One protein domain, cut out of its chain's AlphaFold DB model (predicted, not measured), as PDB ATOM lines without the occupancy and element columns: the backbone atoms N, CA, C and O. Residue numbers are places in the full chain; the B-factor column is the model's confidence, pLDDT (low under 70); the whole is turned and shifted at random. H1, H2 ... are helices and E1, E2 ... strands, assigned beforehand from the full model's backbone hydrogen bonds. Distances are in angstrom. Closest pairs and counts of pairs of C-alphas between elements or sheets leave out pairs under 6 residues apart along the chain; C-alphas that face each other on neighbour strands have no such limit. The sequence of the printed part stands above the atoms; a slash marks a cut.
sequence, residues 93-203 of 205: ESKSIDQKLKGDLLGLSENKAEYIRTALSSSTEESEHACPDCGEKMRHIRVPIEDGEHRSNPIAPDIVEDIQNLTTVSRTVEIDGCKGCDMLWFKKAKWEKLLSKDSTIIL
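AT A GLANCE: This is residues 93 to 203 of the 205 residues of an uncharacterized protein of Euryarchaeota archaeon (UniProt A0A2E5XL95). A long, strongly twisted hairpin of E2 and E3 forms the backbone of a five-strand sheet, with H2 crossing one face and H3 on the opposite face, where the sheet curls round it. At one end of the hairpin the long loop between its strands runs out well past the helices, and its residues 154 to 160 stick out free; E1 lies near the other end, and H1 only grazes the sheet. The printed part has 111 residues, with three named helices and five named strands in the order H1 H2 E1 E2 E3 E4 H3 E5; the class is mixed, helices and strands. The sheet is branched and its neighbour pairs are antiparallel; E1 E2 E3 E4 make a meander, each strand the antiparallel neighbour of the one before. The whole is loose, with a radius of gyration of the C-alphas of 16.3 A, and spans 56 by 27 by 23 A.

IN THESE COORDINATES: E2 is residues 137 to 147, 29.8 A long, from C-alpha 137 at (199.782, 199.629, 206.839). E3 is residues 169 to 178, 28.2 A long. E1 is residues 126 to 130, E4 residues 183 to 186, and E5 residues 200 to 202, where C-alpha 202 is at (190.263, 177.919, 199.169). H2, residues 112 to 122, is 15.4 A long. H1, residues 94 to 100, begins with C-alpha 94 at (183.300, 194.292, 206.909), and H3 is residues 189 to 195.

HOW THE PARTS SIT: In the hairpin of E2 and E3, N 141 and O 175 are 2.9 A apart, within hydrogen-bond range. On one side of E2 lie E1, with N 127 and O 138 at 2.8 A, and E5, with N 146 and O 201 at 2.8 A; E3 lies on the other side. E4 is an edge strand beside E3, with N 185 and O 176 at 2.7 A. H2 is on the sheet over E3 at a height of 7.3 A and runs across the strands, at 63 degrees to E3 on the local plane; its closest C-alphas to E2 are those of Leu 120 and Arg 139, 6.1 A. H3 is on the opposite face, with the C-alphas of Trp 191 and Val 173 the closest to E3, 6.3 A. H1 and H2 are close but not clearly touching, with Asp 98 and Ala 113 the closest C-alphas, 5.9 A, at a steep tilt of 44 degrees, opposite ways. In H1, H2 and H3 every O i to N i+4 pair is within hydrogen-bond range.

THE WHOLE: The C-alphas of Gly 135 and Pro 157, the two farthest apart, are 56.2 A apart. The printed part has no cut. The links H1 to H2 and E2 to E3 are long. The mean pLDDT of the printed part is 72.5, and residues 103 to 110, 147 to 169, 198 to 200 and 203 are under 70.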
ATOM      1  N   GLU A  93     184.296 196.469 202.582       82.38
ATOM      2  CA  GLU A  93     184.057 196.750 203.998       82.38
ATOM      3  C   GLU A  93     183.543 195.491 204.713       82.38
ATOM      4  O   GLU A  93     182.902 194.650 204.075       82.38
ATOM      5  N   SER A  94     183.721 195.404 206.033       78.25
ATOM      6  CA  SER A  94     183.300 194.292 206.909       78.25
ATOM      7  C   SER A  94     181.981 193.605 206.508       78.25
ATOM      8  O   SER A  94     181.946 192.408 206.219       78.25
ATOM      9  N   LYS A  95     180.892 194.373 206.344       75.44
ATOM     10  CA  LYS A  95     179.573 193.828 205.954       75.44
ATOM     11  C   LYS A  95     179.574 193.180 204.570       75.44
ATOM     12  O   LYS A  95     178.907 192.171 204.353       75.44
ATOM     13  N   SER A  96     180.289 193.775 203.621       74.88
ATOM     14  CA  SER A  96     180.394 193.254 202.257       74.88
ATOM     15  C   SER A  96     181.285 192.012 202.190       74.88
ATOM     16  O   SER A  96     180.997 191.125 201.389       74.88
ATOM     17  N   ILE A  97     182.298 191.907 203.060       77.56
ATOM     18  CA  ILE A  97     183.141 190.712 203.211       77.56
ATOM     19  C   ILE A  97     182.268 189.540 203.652       77.56
ATOM     20  O   ILE A  97     182.197 188.537 202.944       77.56
ATOM     21  N   ASP A  98     181.534 189.694 204.756       75.75
ATOM     22  CA  ASP A  98     180.685 188.627 205.294       75.75
ATOM     23  C   ASP A  98     179.575 188.202 204.337       75.75
ATOM     24  O   ASP A  98     179.147 187.055 204.358       75.75
ATOM     25  N   GLN A  99     179.093 189.113 203.489       72.75
ATOM     26  CA  GLN A  99     178.043 188.807 202.521       72.75
ATOM     27  C   GLN A  99     178.573 188.160 201.242       72.75
ATOM     28  O   GLN A  99     177.907 187.289 200.688       72.75
ATOM     29  N   LYS A 100     179.733 188.593 200.742       75.31
ATOM     30  CA  LYS A 100     180.283 188.119 199.462       75.31
ATOM     31  C   LYS A 100     181.210 186.926 199.587       75.31
ATOM     32  O   LYS A 100     181.454 186.247 198.595       75.31
ATOM     33  N   LEU A 101     181.786 186.737 200.765       74.12
ATOM     34  CA  LEU A 101     182.687 185.634 201.080       74.12
ATOM     35  C   LEU A 101     182.023 184.647 202.044       74.12
ATOM     36  O   LEU A 101     182.695 183.759 202.571       74.12
ATOM     37  N   LYS A 102     180.706 184.787 202.258       70.19
ATOM     38  CA  LYS A 102     179.910 183.760 202.919       70.19
ATOM     39  C   LYS A 102     180.002 182.477 202.105       70.19
ATOM     40  O   LYS A 102     179.946 182.520 200.878       70.19
ATOM     41  N   GLY A 103     180.122 181.349 202.798       59.59
ATOM     42  CA  GLY A 103     179.859 180.063 202.172       59.59
ATOM     43  C   GLY A 103     178.415 179.971 201.662       59.59
ATOM     44  O   GLY A 103     177.583 180.814 202.014       59.59
ATOM     45  N   ASP A 104     178.137 178.962 200.837       57.81
ATOM     46  CA  ASP A 104     176.843 178.700 200.208       57.81
ATOM     47  C   ASP A 104     175.681 178.874 201.200       57.81
ATOM     48  O   ASP A 104     175.813 178.622 202.402       57.81
ATOM     49  N   LEU A 105     174.528 179.315 200.696       40.59
ATOM     50  CA  LEU A 105     173.356 179.740 201.471       40.59
ATOM     51  C   LEU A 105     172.847 178.653 202.443       40.59
ATOM     52  O   LEU A 105     172.160 178.970 203.413       40.59
ATOM     53  N   LEU A 106     173.214 177.391 202.196       43.66
ATOM     54  CA  LEU A 106     172.904 176.214 203.011       43.66
ATOM     55  C   LEU A 106     173.963 175.880 204.083       43.66
ATOM     56  O   LEU A 106     173.820 174.882 204.782       43.66
ATOM     57  N   GLY A 107     175.023 176.683 204.223       43.38
ATOM     58  CA  GLY A 107     176.118 176.443 205.174       43.38
ATOM     59  C   GLY A 107     177.004 175.245 204.820       43.38
ATOM     60  O   GLY A 107     177.773 174.790 205.660       43.38
ATOM     61  N   LEU A 108     176.883 174.721 203.595       41.72
ATOM     62  CA  LEU A 108     177.596 173.527 203.135       41.72
ATOM     63  C   LEU A 108     179.026 173.822 202.671       41.72
ATOM     64  O   LEU A 108     179.857 172.918 202.667       41.72
ATOM     65  N   SER A 109     179.329 175.064 202.287       56.47
ATOM     66  CA  SER A 109     180.685 175.460 201.913       56.47
ATOM     67  C   SER A 109     181.357 176.248 203.035       56.47
ATOM     68  O   SER A 109     180.715 177.006 203.763       56.47
ATOM     69  N   GLU A 110     182.675 176.100 203.150       62.94
ATOM     70  CA  GLU A 110     183.461 176.760 204.190       62.94
ATOM     71  C   GLU A 110     183.333 178.291 204.150       62.94
ATOM     72  O   GLU A 110     183.223 178.908 203.085       62.94
ATOM     73  N   ASN A 111     183.378 178.915 205.331       73.88
ATOM     74  CA  ASN A 111     183.320 180.364 205.474       73.88
ATOM     75  C   ASN A 111     184.650 181.004 205.044       73.88
ATOM     76  O   ASN A 111     185.614 181.077 205.812       73.88
ATOM     77  N   LYS A 112     184.709 181.485 203.799       79.62
ATOM     78  CA  LYS A 112     185.923 182.085 203.221       79.62
ATOM     79  C   LYS A 112     186.343 183.360 203.953       79.62
ATOM     80  O   LYS A 112     187.539 183.627 204.070       79.62
ATOM     81  N   ALA A 113     185.380 184.132 204.463       80.88
ATOM     82  CA  ALA A 113     185.648 185.351 205.226       80.88
ATOM     83  C   ALA A 113     186.492 185.066 206.479       80.88
ATOM     84  O   ALA A 113     187.467 185.763 206.755       80.88
ATOM     85  N   GLU A 114     186.151 184.007 207.213       82.94
ATOM     86  CA  GLU A 114     186.851 183.610 208.436       82.94
ATOM     87  C   GLU A 114     188.279 183.135 208.153       82.94
ATOM     88  O   GLU A 114     189.215 183.533 208.854       82.94
ATOM     89  N   TYR A 115     188.467 182.363 207.078       83.50
ATOM     90  CA  TYR A 115     189.801 181.968 206.629       83.50
ATOM     91  C   TYR A 115     190.678 183.194 206.341       83.50
ATOM     92  O   TYR A 115     191.803 183.279 206.828       83.50
ATOM     93  N   ILE A 116     190.152 184.174 205.602       85.12
ATOM     94  CA  ILE A 116     190.891 185.390 205.235       85.12
ATOM     95  C   ILE A 116     191.239 186.223 206.470       85.12
ATOM     96  O   ILE A 116     192.381 186.657 206.605       85.12
ATOM     97  N   ARG A 117     190.299 186.412 207.403       84.88
ATOM     98  CA  ARG A 117     190.557 187.135 208.662       84.88
ATOM     99  C   ARG A 117     191.627 186.449 209.512       84.88
ATOM    100  O   ARG A 117     192.485 187.122 210.091       84.88
ATOM    101  N   THR A 118     191.602 185.118 209.557       85.56
ATOM    102  CA  THR A 118     192.612 184.317 210.259       85.56
ATOM    103  C   THR A 118     193.976 184.455 209.588       85.56
ATOM    104  O   THR A 118     194.956 184.757 210.265       85.56
ATOM    105  N   ALA A 119     194.031 184.339 208.257       85.25
ATOM    106  CA  ALA A 119     195.252 184.506 207.471       85.25
ATOM    107  C   ALA A 119     195.846 185.921 207.595       85.25
ATOM    108  O   ALA A 119     197.056 186.077 207.717       85.25
ATOM    109  N   LEU A 120     195.013 186.965 207.628       85.81
ATOM    110  CA  LEU A 120     195.463 188.343 207.869       85.81
ATOM    111  C   LEU A 120     196.018 188.533 209.278       85.81
ATOM    112  O   LEU A 120     196.951 189.305 209.476       85.81
ATOM    113  N   SER A 121     195.434 187.845 210.258       84.12
ATOM    114  CA  SER A 121     195.882 187.919 211.647       84.12
ATOM    115  C   SER A 121     197.192 187.172 211.886       84.12
ATOM    116  O   SER A 121     197.927 187.560 212.792       84.12
ATOM    117  N   SER A 122     197.472 186.123 211.108       84.69
ATOM    118  CA  SER A 122     198.721 185.360 211.173       84.69
ATOM    119  C   SER A 122     199.813 185.895 210.244       84.69
ATOM    120  O   SER A 122     200.988 185.607 210.473       84.69
ATOM    121  N   SER A 123     199.458 186.676 209.221       82.19
ATOM    122  CA  SER A 123     200.431 187.247 208.292       82.19
ATOM    123  C   SER A 123     201.288 188.318 208.958       82.19
ATOM    124  O   SER A 123     200.793 189.271 209.563       82.19
ATOM    125  N   THR A 124     202.600 188.179 208.797       80.81
ATOM    126  CA  THR A 124     203.593 189.185 209.180       80.81
ATOM    127  C   THR A 124     203.982 190.086 208.010       80.81
ATOM    128  O   THR A 124     204.591 191.131 208.242       80.81
ATOM    129  N   GLU A 125     203.598 189.743 206.776       86.69
ATOM    130  CA  GLU A 125     203.898 190.543 205.587       86.69
ATOM    131  C   GLU A 125     203.096 191.852 205.619       86.69
ATOM    132  O   GLU A 125     201.862 191.861 205.635       86.69
ATOM    133  N   GLU A 126     203.803 192.981 205.662       85.38
ATOM    134  CA  GLU A 126     203.203 194.304 205.506       85.38
ATOM    135  C   GLU A 126     203.046 194.627 204.023       85.38
ATOM    136  O   GLU A 126     203.971 194.462 203.229       85.38
ATOM    137  N   SER A 127     201.869 195.120 203.667       84.25
ATOM    138  CA  SER A 127     201.601 195.703 202.363       84.25
ATOM    139  C   SER A 127     202.268 197.074 202.244       84.25
ATOM    140  O   SER A 127     202.466 197.792 203.228       84.25
ATOM    141  N   GLU A 128     202.556 197.478 201.011       85.06
ATOM    142  CA  GLU A 128     202.979 198.845 200.678       85.06
ATOM    143  C   GLU A 128     201.830 199.857 200.839       85.06
ATOM    144  O   GLU A 128     202.049 201.069 200.830       85.06
ATOM    145  N   HIS A 129     200.599 199.365 200.990       85.75
ATOM    146  CA  HIS A 129     199.386 200.165 201.009       85.75
ATOM    147  C   HIS A 129     198.869 200.404 202.431       85.75
ATOM    148  O   HIS A 129     198.785 199.491 203.254       85.75
ATOM    149  N   ALA A 130     198.484 201.650 202.707       86.06
ATOM    150  CA  ALA A 130     197.863 202.047 203.964       86.06
ATOM    151  C   ALA A 130     196.336 201.904 203.916       86.06
ATOM    152  O   ALA A 130     195.696 202.060 202.871       86.06
ATOM    153  N   CYS A 131     195.755 201.620 205.075       85.00
ATOM    154  CA  CYS A 131     194.325 201.595 205.309       85.00
ATOM    155  C   CYS A 131     193.733 203.003 205.148       85.00
ATOM    156  O   CYS A 131     194.209 203.920 205.817       85.00
ATOM    157  N   PRO A 132     192.697 203.201 204.314       83.06
ATOM    158  CA  PRO A 132     192.113 204.526 204.123       83.06
ATOM    159  C   PRO A 132     191.381 205.058 205.367       83.06
ATOM    160  O   PRO A 132     191.237 206.269 205.486       83.06
ATOM    161  N   ASP A 133     190.961 204.185 206.294       82.12
ATOM    162  CA  ASP A 133     190.211 204.596 207.489       82.12
ATOM    163  C   ASP A 133     191.118 204.887 208.692       82.12
ATOM    164  O   ASP A 133     190.932 205.894 209.369       82.12
ATOM    165  N   CYS A 134     192.095 204.016 208.982       84.50
ATOM    166  CA  CYS A 134     192.977 204.174 210.149       84.50
ATOM    167  C   CYS A 134     194.402 204.636 209.814       84.50
ATOM    168  O   CYS A 134     195.163 204.953 210.723       84.50
ATOM    169  N   GLY A 135     194.796 204.650 208.537       82.06
ATOM    170  CA  GLY A 135     196.145 205.027 208.103       82.06
ATOM    171  C   GLY A 135     197.240 203.992 208.393       82.06
ATOM    172  O   GLY A 135     198.366 204.164 207.931       82.06
ATOM    173  N   GLU A 136     196.944 202.907 209.113       86.81
ATOM    174  CA  GLU A 136     197.909 201.829 209.353       86.81
ATOM    175  C   GLU A 136     198.220 201.060 208.067       86.81
ATOM    176  O   GLU A 136     197.362 200.902 207.195       86.81
ATOM    177  N   LYS A 137     199.437 200.520 207.952       88.06
ATOM    178  CA  LYS A 137     199.782 199.629 206.839       88.06
ATOM    179  C   LYS A 137     198.908 198.378 206.858       88.06
ATOM    180  O   LYS A 137     198.746 197.728 207.891       88.06
ATOM    181  N   MET A 138     198.367 198.025 205.697       88.31
ATOM    182  CA  MET A 138     197.629 196.779 205.528       88.31
ATOM    183  C   MET A 138     198.576 195.576 205.616       88.31
ATOM    184  O   MET A 138     199.779 195.690 205.392       88.31
ATOM    185  N   ARG A 139     198.033 194.400 205.924       90.12
ATOM    186  CA  ARG A 139     198.731 193.115 205.820       90.12
ATOM    187  C   ARG A 139     198.529 192.538 204.433       90.12
ATOM    188  O   ARG A 139     197.412 192.579 203.924       90.12
ATOM    189  N   HIS A 140     199.584 191.982 203.859       90.44
ATOM    190  CA  HIS A 140     199.517 191.277 202.588       90.44
ATOM    191  C   HIS A 140     199.295 189.783 202.836       90.44
ATOM    192  O   HIS A 140     199.942 189.183 203.699       90.44
ATOM    193  N   ILE A 141     198.372 189.174 202.093       87.44
ATOM    194  CA  ILE A 141     198.170 187.725 202.080       87.44
ATOM    195  C   ILE A 141     198.016 187.208 200.654       87.44
ATOM    196  O   ILE A 141     197.506 187.880 199.754       87.44
ATOM    197  N   ARG A 142     198.405 185.949 200.474       86.50
ATOM    198  CA  ARG A 142     198.222 185.199 199.235       86.50
ATOM    199  C   ARG A 142     197.301 184.023 199.510       86.50
ATOM    200  O   ARG A 142     197.665 183.111 200.245       86.50
ATOM    201  N   VAL A 143     196.110 184.050 198.922       83.50
ATOM    202  CA  VAL A 143     195.087 183.016 199.102       83.50
ATOM    203  C   VAL A 143     195.103 182.087 197.889       83.50
ATOM    204  O   VAL A 143     194.729 182.524 196.795       83.50
ATOM    205  N   PRO A 144     195.543 180.827 198.032       81.19
ATOM    206  CA  PRO A 144     195.427 179.848 196.964       81.19
ATOM    207  C   PRO A 144     193.962 179.421 196.817       81.19
ATOM    208  O   PRO A 144     193.290 179.073 197.789       81.19
ATOM    209  N   ILE A 145     193.466 179.463 195.588       80.12
ATOM    210  CA  ILE A 145     192.105 179.095 195.224       80.12
ATOM    211  C   ILE A 145     192.104 178.096 194.074       80.12
ATOM    212  O   ILE A 145     192.966 178.142 193.197       80.12
ATOM    213  N   GLU A 146     191.083 177.255 194.027       75.69
ATOM    214  CA  GLU A 146     190.727 176.474 192.847       75.69
ATOM    215  C   GLU A 146     189.417 176.999 192.274       75.69
ATOM    216  O   GLU A 146     188.415 177.111 192.981       75.69
ATOM    217  N   ASP A 147     189.431 177.368 190.991       68.88
ATOM    218  CA  ASP A 147     188.221 177.745 190.255       68.88
ATOM    219  C   ASP A 147     187.620 176.470 189.650       68.88
ATOM    220  O   ASP A 147     188.124 175.961 188.645       68.88
ATOM    221  N   GLY A 148     186.569 175.936 190.280       58.12
ATOM    222  CA  GLY A 148     185.792 174.803 189.772       58.12
ATOM    223  C   GLY A 148     184.841 175.234 188.656       58.12
ATOM    224  O   GLY A 148     183.619 175.142 188.792       58.12
ATOM    225  N   GLU A 149     185.370 175.793 187.569       55.09
ATOM    226  CA  GLU A 149     184.548 176.175 186.424       55.09
ATOM    227  C   GLU A 149     184.128 174.894 185.685       55.09
ATOM    228  O   GLU A 149     184.942 174.244 185.035       55.09
ATOM    229  N   HIS A 150     182.853 174.506 185.812       46.50
ATOM    230  CA  HIS A 150     182.284 173.401 185.044       46.50
ATOM    231  C   HIS A 150     182.295 173.798 183.566       46.50
ATOM    232  O   HIS A 150     181.407 174.507 183.088       46.50
ATOM    233  N   ARG A 151     183.313 173.366 182.821       43.09
ATOM    234  CA  ARG A 151     183.213 173.336 181.364       43.09
ATOM    235  C   ARG A 151     182.280 172.185 181.021       43.09
ATOM    236  O   ARG A 151     182.670 171.031 181.131       43.09
ATOM    237  N   SER A 152     181.049 172.500 180.627       40.34
ATOM    238  CA  SER A 152     180.134 171.506 180.070       40.34
ATOM    239  C   SER A 152     180.781 170.900 178.824       40.34
ATOM    240  O   SER A 152     180.891 171.574 177.798       40.34
ATOM    241  N   ASN A 153     181.253 169.658 178.928       42.25
ATOM    242  CA  ASN A 153     181.729 168.884 177.790       42.25
ATOM    243  C   ASN A 153     180.504 168.500 176.942       42.25
ATOM    244  O   ASN A 153     179.637 167.789 177.441       42.25
ATOM    245  N   PRO A 154     180.397 168.917 175.668       50.38
ATOM    246  CA  PRO A 154     179.218 168.637 174.845       50.38
ATOM    247  C   PRO A 154     179.126 167.177 174.347       50.38
ATOM    248  O   PRO A 154     178.383 166.912 173.408       50.38
ATOM    249  N   ILE A 155     179.903 166.238 174.910       46.53
ATOM    250  CA  ILE A 155     180.125 164.896 174.331       46.53
ATOM    251  C   ILE A 155     179.813 163.732 175.301       46.53
ATOM    252  O   ILE A 155     179.750 162.591 174.852       46.53
ATOM    253  N   ALA A 156     179.536 163.960 176.591       46.06
ATOM    254  CA  ALA A 156     179.351 162.857 177.549       46.06
ATOM    255  C   ALA A 156     177.928 162.801 178.154       46.06
ATOM    256  O   ALA A 156     177.423 163.833 178.595       46.06
ATOM    257  N   PRO A 157     177.269 161.623 178.200       41.91
ATOM    258  CA  PRO A 157     175.967 161.459 178.843       41.91
ATOM    259  C   PRO A 157     176.071 161.450 180.383       41.91
ATOM    260  O   PRO A 157     176.524 160.482 180.991       41.91
ATOM    261  N   ASP A 158     175.639 162.566 180.967       44.41
ATOM    262  CA  ASP A 158     174.975 162.882 182.252       44.41
ATOM    263  C   ASP A 158     175.121 162.068 183.559       44.41
ATOM    264  O   ASP A 158     174.559 162.522 184.550       44.41
ATOM    265  N   ILE A 159     175.785 160.905 183.662       48.44
ATOM    266  CA  ILE A 159     175.634 160.094 184.905       48.44
ATOM    267  C   ILE A 159     176.937 159.510 185.488       48.44
ATOM    268  O   ILE A 159     176.915 158.983 186.597       48.44
ATOM    269  N   VAL A 160     178.100 159.608 184.823       43.31
ATOM    270  CA  VAL A 160     179.327 158.927 185.324       43.31
ATOM    271  C   VAL A 160     180.588 159.814 185.403       43.31
ATOM    272  O   VAL A 160     181.596 159.387 185.957       43.31
ATOM    273  N   GLU A 161     180.557 161.070 184.947       41.66
ATOM    274  CA  GLU A 161     181.764 161.924 184.852       41.66
ATOM    275  C   GLU A 161     181.832 163.123 185.816       41.66
ATOM    276  O   GLU A 161     182.795 163.890 185.750       41.66
ATOM    277  N   ASP A 162     180.890 163.279 186.751       42.19
ATOM    278  CA  ASP A 162     180.808 164.468 187.627       42.19
ATOM    279  C   ASP A 162     182.052 164.712 188.504       42.19
ATOM    280  O   ASP A 162     182.244 165.804 189.033       42.19
ATOM    281  N   ILE A 163     182.936 163.722 188.643       43.66
ATOM    282  CA  ILE A 163     184.142 163.826 189.475       43.66
ATOM    283  C   ILE A 163     185.419 163.992 188.633       43.66
ATOM    284  O   ILE A 163     186.397 164.558 189.114       43.66
ATOM    285  N   GLN A 164     185.445 163.533 187.375       40.19
ATOM    286  CA  GLN A 164     186.703 163.405 186.617       40.19
ATOM    287  C   GLN A 164     187.001 164.569 185.663       40.19
ATOM    288  O   GLN A 164     188.163 164.773 185.320       40.19
ATOM    289  N   ASN A 165     186.000 165.373 185.286       41.09
ATOM    290  CA  ASN A 165     186.174 166.488 184.342       41.09
ATOM    291  C   ASN A 165     186.115 167.886 184.989       41.09
ATOM    292  O   ASN A 165     185.952 168.902 184.307       41.09
ATOM    293  N   LEU A 166     186.329 167.965 186.304       45.78
ATOM    294  CA  LEU A 166     186.654 169.215 186.990       45.78
ATOM    295  C   LEU A 166     188.092 169.606 186.625       45.78
ATOM    296  O   LEU A 166     189.055 169.235 187.290       45.78
ATOM    297  N   THR A 167     188.251 170.363 185.539       49.12
ATOM    298  CA  THR A 167     189.514 171.063 185.262       49.12
ATOM    299  C   THR A 167     189.658 172.206 186.263       49.12
ATOM    300  O   THR A 167     189.359 173.362 185.969       49.12
ATOM    301  N   THR A 168     190.073 171.875 187.486       57.78
ATOM    302  CA  THR A 168     190.341 172.855 188.534       57.78
ATOM    303  C   THR A 168     191.571 173.663 188.142       57.78
ATOM    304  O   THR A 168     192.680 173.151 187.983       57.78
ATOM    305  N   VAL A 169     191.379 174.964 187.929       67.38
ATOM    306  CA  VAL A 169     192.505 175.871 187.701       67.38
ATOM    307  C   VAL A 169     192.912 176.436 189.050       67.38
ATOM    308  O   VAL A 169     192.209 177.285 189.605       67.38
ATOM    309  N   SER A 170     194.057 175.983 189.560       73.50
ATOM    310  CA  SER A 170     194.668 176.572 190.745       73.50
ATOM    311  C   SER A 170     195.192 177.972 190.416       73.50
ATOM    312  O   SER A 170     195.871 178.213 189.413       73.50
ATOM    313  N   ARG A 171     194.808 178.948 191.234       80.50
ATOM    314  CA  ARG A 171     195.227 180.349 191.123       80.50
ATOM    315  C   ARG A 171     195.535 180.877 192.510       80.50
ATOM    316  O   ARG A 171     194.951 180.439 193.487       80.50
ATOM    317  N   THR A 172     196.392 181.882 192.590       82.50
ATOM    318  CA  THR A 172     196.650 182.588 193.845       82.50
ATOM    319  C   THR A 172     196.079 183.992 193.748       82.50
ATOM    320  O   THR A 172     196.324 184.700 192.770       82.50
ATOM    321  N   VAL A 173     195.294 184.382 194.748       85.44
ATOM    322  CA  VAL A 173     194.720 185.720 194.869       85.44
ATOM    323  C   VAL A 173     195.505 186.508 195.907       85.44
ATOM    324  O   VAL A 173     195.598 186.106 197.061       85.44
ATOM    325  N   GLU A 174     196.055 187.638 195.485       88.19
ATOM    326  CA  GLU A 174     196.696 188.614 196.367       88.19
ATOM    327  C   GLU A 174     195.637 189.535 196.971       88.19
ATOM    328  O   GLU A 174     194.815 190.108 196.242       88.19
ATOM    329  N   ILE A 175     195.652 189.657 198.296       89.12
ATOM    330  CA  ILE A 175     194.710 190.478 199.057       89.12
ATOM    331  C   ILE A 175     195.507 191.268 200.083       89.12
ATOM    332  O   ILE A 175     196.314 190.696 200.816       89.12
ATOM    333  N   ASP A 176     195.240 192.563 200.161       90.69
ATOM    334  CA  ASP A 176     195.724 193.390 201.258       90.69
ATOM    335  C   ASP A 176     194.563 193.662 202.210       90.69
ATOM    336  O   ASP A 176     193.460 193.973 201.767       90.69
ATOM    337  N   GLY A 177     194.771 193.526 203.515       88.00
ATOM    338  CA  GLY A 177     193.703 193.708 204.492       88.00
ATOM    339  C   GLY A 177     194.147 194.442 205.746       88.00
ATOM    340  O   GLY A 177     195.265 194.270 206.227       88.00
ATOM    341  N   CYS A 178     193.259 195.256 206.307       88.19
ATOM    342  CA  CYS A 178     193.469 195.886 207.605       88.19
ATOM    343  C   CYS A 178     192.752 195.078 208.690       88.19
ATOM    344  O   CYS A 178     191.528 194.952 208.665       88.19
ATOM    345  N   LYS A 179     193.509 194.570 209.672       82.12
ATOM    346  CA  LYS A 179     192.957 193.819 210.808       82.12
ATOM    347  C   LYS A 179     192.074 194.689 211.712       82.12
ATOM    348  O   LYS A 179     191.068 194.203 212.209       82.12
ATOM    349  N   GLY A 180     192.451 195.953 211.928       80.50
ATOM    350  CA  GLY A 180     191.730 196.863 212.825       80.50
ATOM    351  C   GLY A 180     190.380 197.321 212.272       80.50
ATOM    352  O   GLY A 180     189.401 197.373 213.009       80.50
ATOM    353  N   CYS A 181     190.318 197.610 210.969       83.94
ATOM    354  CA  CYS A 181     189.108 198.117 210.311       83.94
ATOM    355  C   CYS A 181     188.273 197.035 209.607       83.94
ATOM    356  O   CYS A 181     187.229 197.362 209.052       83.94
ATOM    357  N   ASP A 182     188.731 195.775 209.589       85.12
ATOM    358  CA  ASP A 182     188.101 194.661 208.859       85.12
ATOM    359  C   ASP A 182     187.761 195.044 207.406       85.12
ATOM    360  O   ASP A 182     186.626 194.939 206.937       85.12
ATOM    361  N   MET A 183     188.772 195.564 206.707       85.12
ATOM    362  CA  MET A 183     188.681 195.975 205.307       85.12
ATOM    363  C   MET A 183     189.638 195.169 204.448       85.12
ATOM    364  O   MET A 183     190.787 194.955 204.837       85.12
ATOM    365  N   LEU A 184     189.180 194.795 203.253       88.81
ATOM    366  CA  LEU A 184     189.987 194.113 202.244       88.81
ATOM    367  C   LEU A 184     190.111 194.976 201.000       88.81
ATOM    368  O   LEU A 184     189.109 195.417 200.435       88.81
ATOM    369  N   TRP A 185     191.333 195.153 200.526       89.44
ATOM    370  CA  TRP A 185     191.640 195.774 199.256       89.44
ATOM    371  C   TRP A 185     192.085 194.730 198.234       89.44
ATOM    372  O   TRP A 185     192.976 193.909 198.454       89.44
ATOM    373  N   PHE A 186     191.459 194.806 197.066       89.19
ATOM    374  CA  PHE A 186     191.809 194.036 195.888       89.19
ATOM    375  C   PHE A 186     192.351 194.984 194.832       89.19
ATOM    376  O   PHE A 186     191.620 195.833 194.307       89.19
ATOM    377  N   LYS A 187     193.599 194.761 194.415       85.88
ATOM    378  CA  LYS A 187     194.241 195.532 193.339       85.88
ATOM    379  C   LYS A 187     193.430 195.542 192.039       85.88
ATOM    380  O   LYS A 187     193.473 196.512 191.288       85.88
ATOM    381  N   LYS A 188     192.680 194.467 191.753       84.44
ATOM    382  CA  LYS A 188     191.780 194.371 190.590       84.44
ATOM    383  C   LYS A 188     190.454 193.715 190.961       84.44
ATOM    384  O   LYS A 188     190.434 192.625 191.525       84.44
ATOM    385  N   ALA A 189     189.350 194.280 190.475       82.25
ATOM    386  CA  ALA A 189     187.995 193.757 190.671       82.25
ATOM    387  C   ALA A 189     187.762 192.321 190.170       82.25
ATOM    388  O   ALA A 189     186.800 191.678 190.577       82.25
ATOM    389  N   LYS A 190     188.588 191.818 189.245       82.25
ATOM    390  CA  LYS A 190     188.477 190.428 188.778       82.25
ATOM    391  C   LYS A 190     188.791 189.421 189.889       82.25
ATOM    392  O   LYS A 190     188.214 188.345 189.893       82.25
ATOM    393  N   TRP A 191     189.688 189.782 190.806       81.62
ATOM    394  CA  TRP A 191     190.140 188.915 191.888       81.62
ATOM    395  C   TRP A 191     189.087 188.794 192.983       81.62
ATOM    396  O   TRP A 191     188.770 187.685 193.391       81.62
ATOM    397  N   GLU A 192     188.468 189.918 193.347       82.88
ATOM    398  CA  GLU A 192     187.280 189.950 194.207       82.88
ATOM    399  C   GLU A 192     186.175 189.047 193.645       82.88
ATOM    400  O   GLU A 192     185.723 188.129 194.319       82.88
ATOM    401  N   LYS A 193     185.815 189.226 192.365       80.62
ATOM    402  CA  LYS A 193     184.800 188.385 191.713       80.62
ATOM    403  C   LYS A 193     185.128 186.896 191.727       80.62
ATOM    404  O   LYS A 193     184.205 186.106 191.852       80.62
ATOM    405  N   LEU A 194     186.392 186.524 191.511       79.44
ATOM    406  CA  LEU A 194     186.812 185.122 191.537       79.44
ATOM    407  C   LEU A 194     186.624 184.539 192.936       79.44
ATOM    408  O   LEU A 194     186.022 183.488 193.074       79.44
ATOM    409  N   LEU A 195     187.062 185.249 193.971       78.50
ATOM    410  CA  LEU A 195     186.976 184.767 195.347       78.50
ATOM    411  C   LEU A 195     185.525 184.625 195.839       78.50
ATOM    412  O   LEU A 195     185.199 183.683 196.566       78.50
ATOM    413  N   SER A 196     184.647 185.527 195.394       75.62
ATOM    414  CA  SER A 196     183.215 185.525 195.710       75.62
ATOM    415  C   SER A 196     182.376 184.525 194.905       75.62
ATOM    416  O   SER A 196     181.165 184.482 195.100       75.62
ATOM    417  N   LYS A 197     182.952 183.748 193.976       74.25
ATOM    418  CA  LYS A 197     182.205 182.673 193.297       74.25
ATOM    419  C   LYS A 197     181.975 181.502 194.256       74.25
ATOM    420  O   LYS A 197     182.904 181.079 194.945       74.25
ATOM    421  N   ASP A 198     180.792 180.902 194.213       67.44
ATOM    422  CA  ASP A 198     180.473 179.704 195.010       67.44
ATOM    423  C   ASP A 198     181.336 178.499 194.603       67.44
ATOM    424  O   ASP A 198     181.785 177.738 195.450       67.44
ATOM    425  N   SER A 199     181.675 178.389 193.312       64.94
ATOM    426  CA  SER A 199     182.528 177.327 192.754       64.94
ATOM    427  C   SER A 199     184.007 177.425 193.139       64.94
ATOM    428  O   SER A 199     184.809 176.593 192.718       64.94
ATOM    429  N   THR A 200     184.404 178.477 193.859       69.19
ATOM    430  CA  THR A 200     185.801 178.702 194.222       69.19
ATOM    431  C   THR A 200     186.103 178.129 195.595       69.19
ATOM    432  O   THR A 200     185.530 178.574 196.588       69.19
ATOM    433  N   ILE A 201     187.056 177.207 195.665       70.62
ATOM    434  CA  ILE A 201     187.478 176.563 196.912       70.62
ATOM    435  C   ILE A 201     188.817 177.164 197.336       70.62
ATOM    436  O   ILE A 201     189.697 177.358 196.501       70.62
ATOM    437  N   ILE A 202     188.971 177.494 198.619       74.00
ATOM    438  CA  ILE A 202     190.263 177.919 199.169       74.00
ATOM    439  C   ILE A 202     191.054 176.665 199.534       74.00
ATOM    440  O   ILE A 202     190.581 175.839 200.314       74.00
ATOM    441  N   LEU A 203     192.265 176.533 198.998       66.25
ATOM    442  CA  LEU A 203     193.150 175.423 199.341       66.25
ATOM    443  C   LEU A 203     193.783 175.679 200.713       66.25
ATOM    444  O   LEU A 203     194.660 176.531 200.860       66.25
TER     445      LEU A 203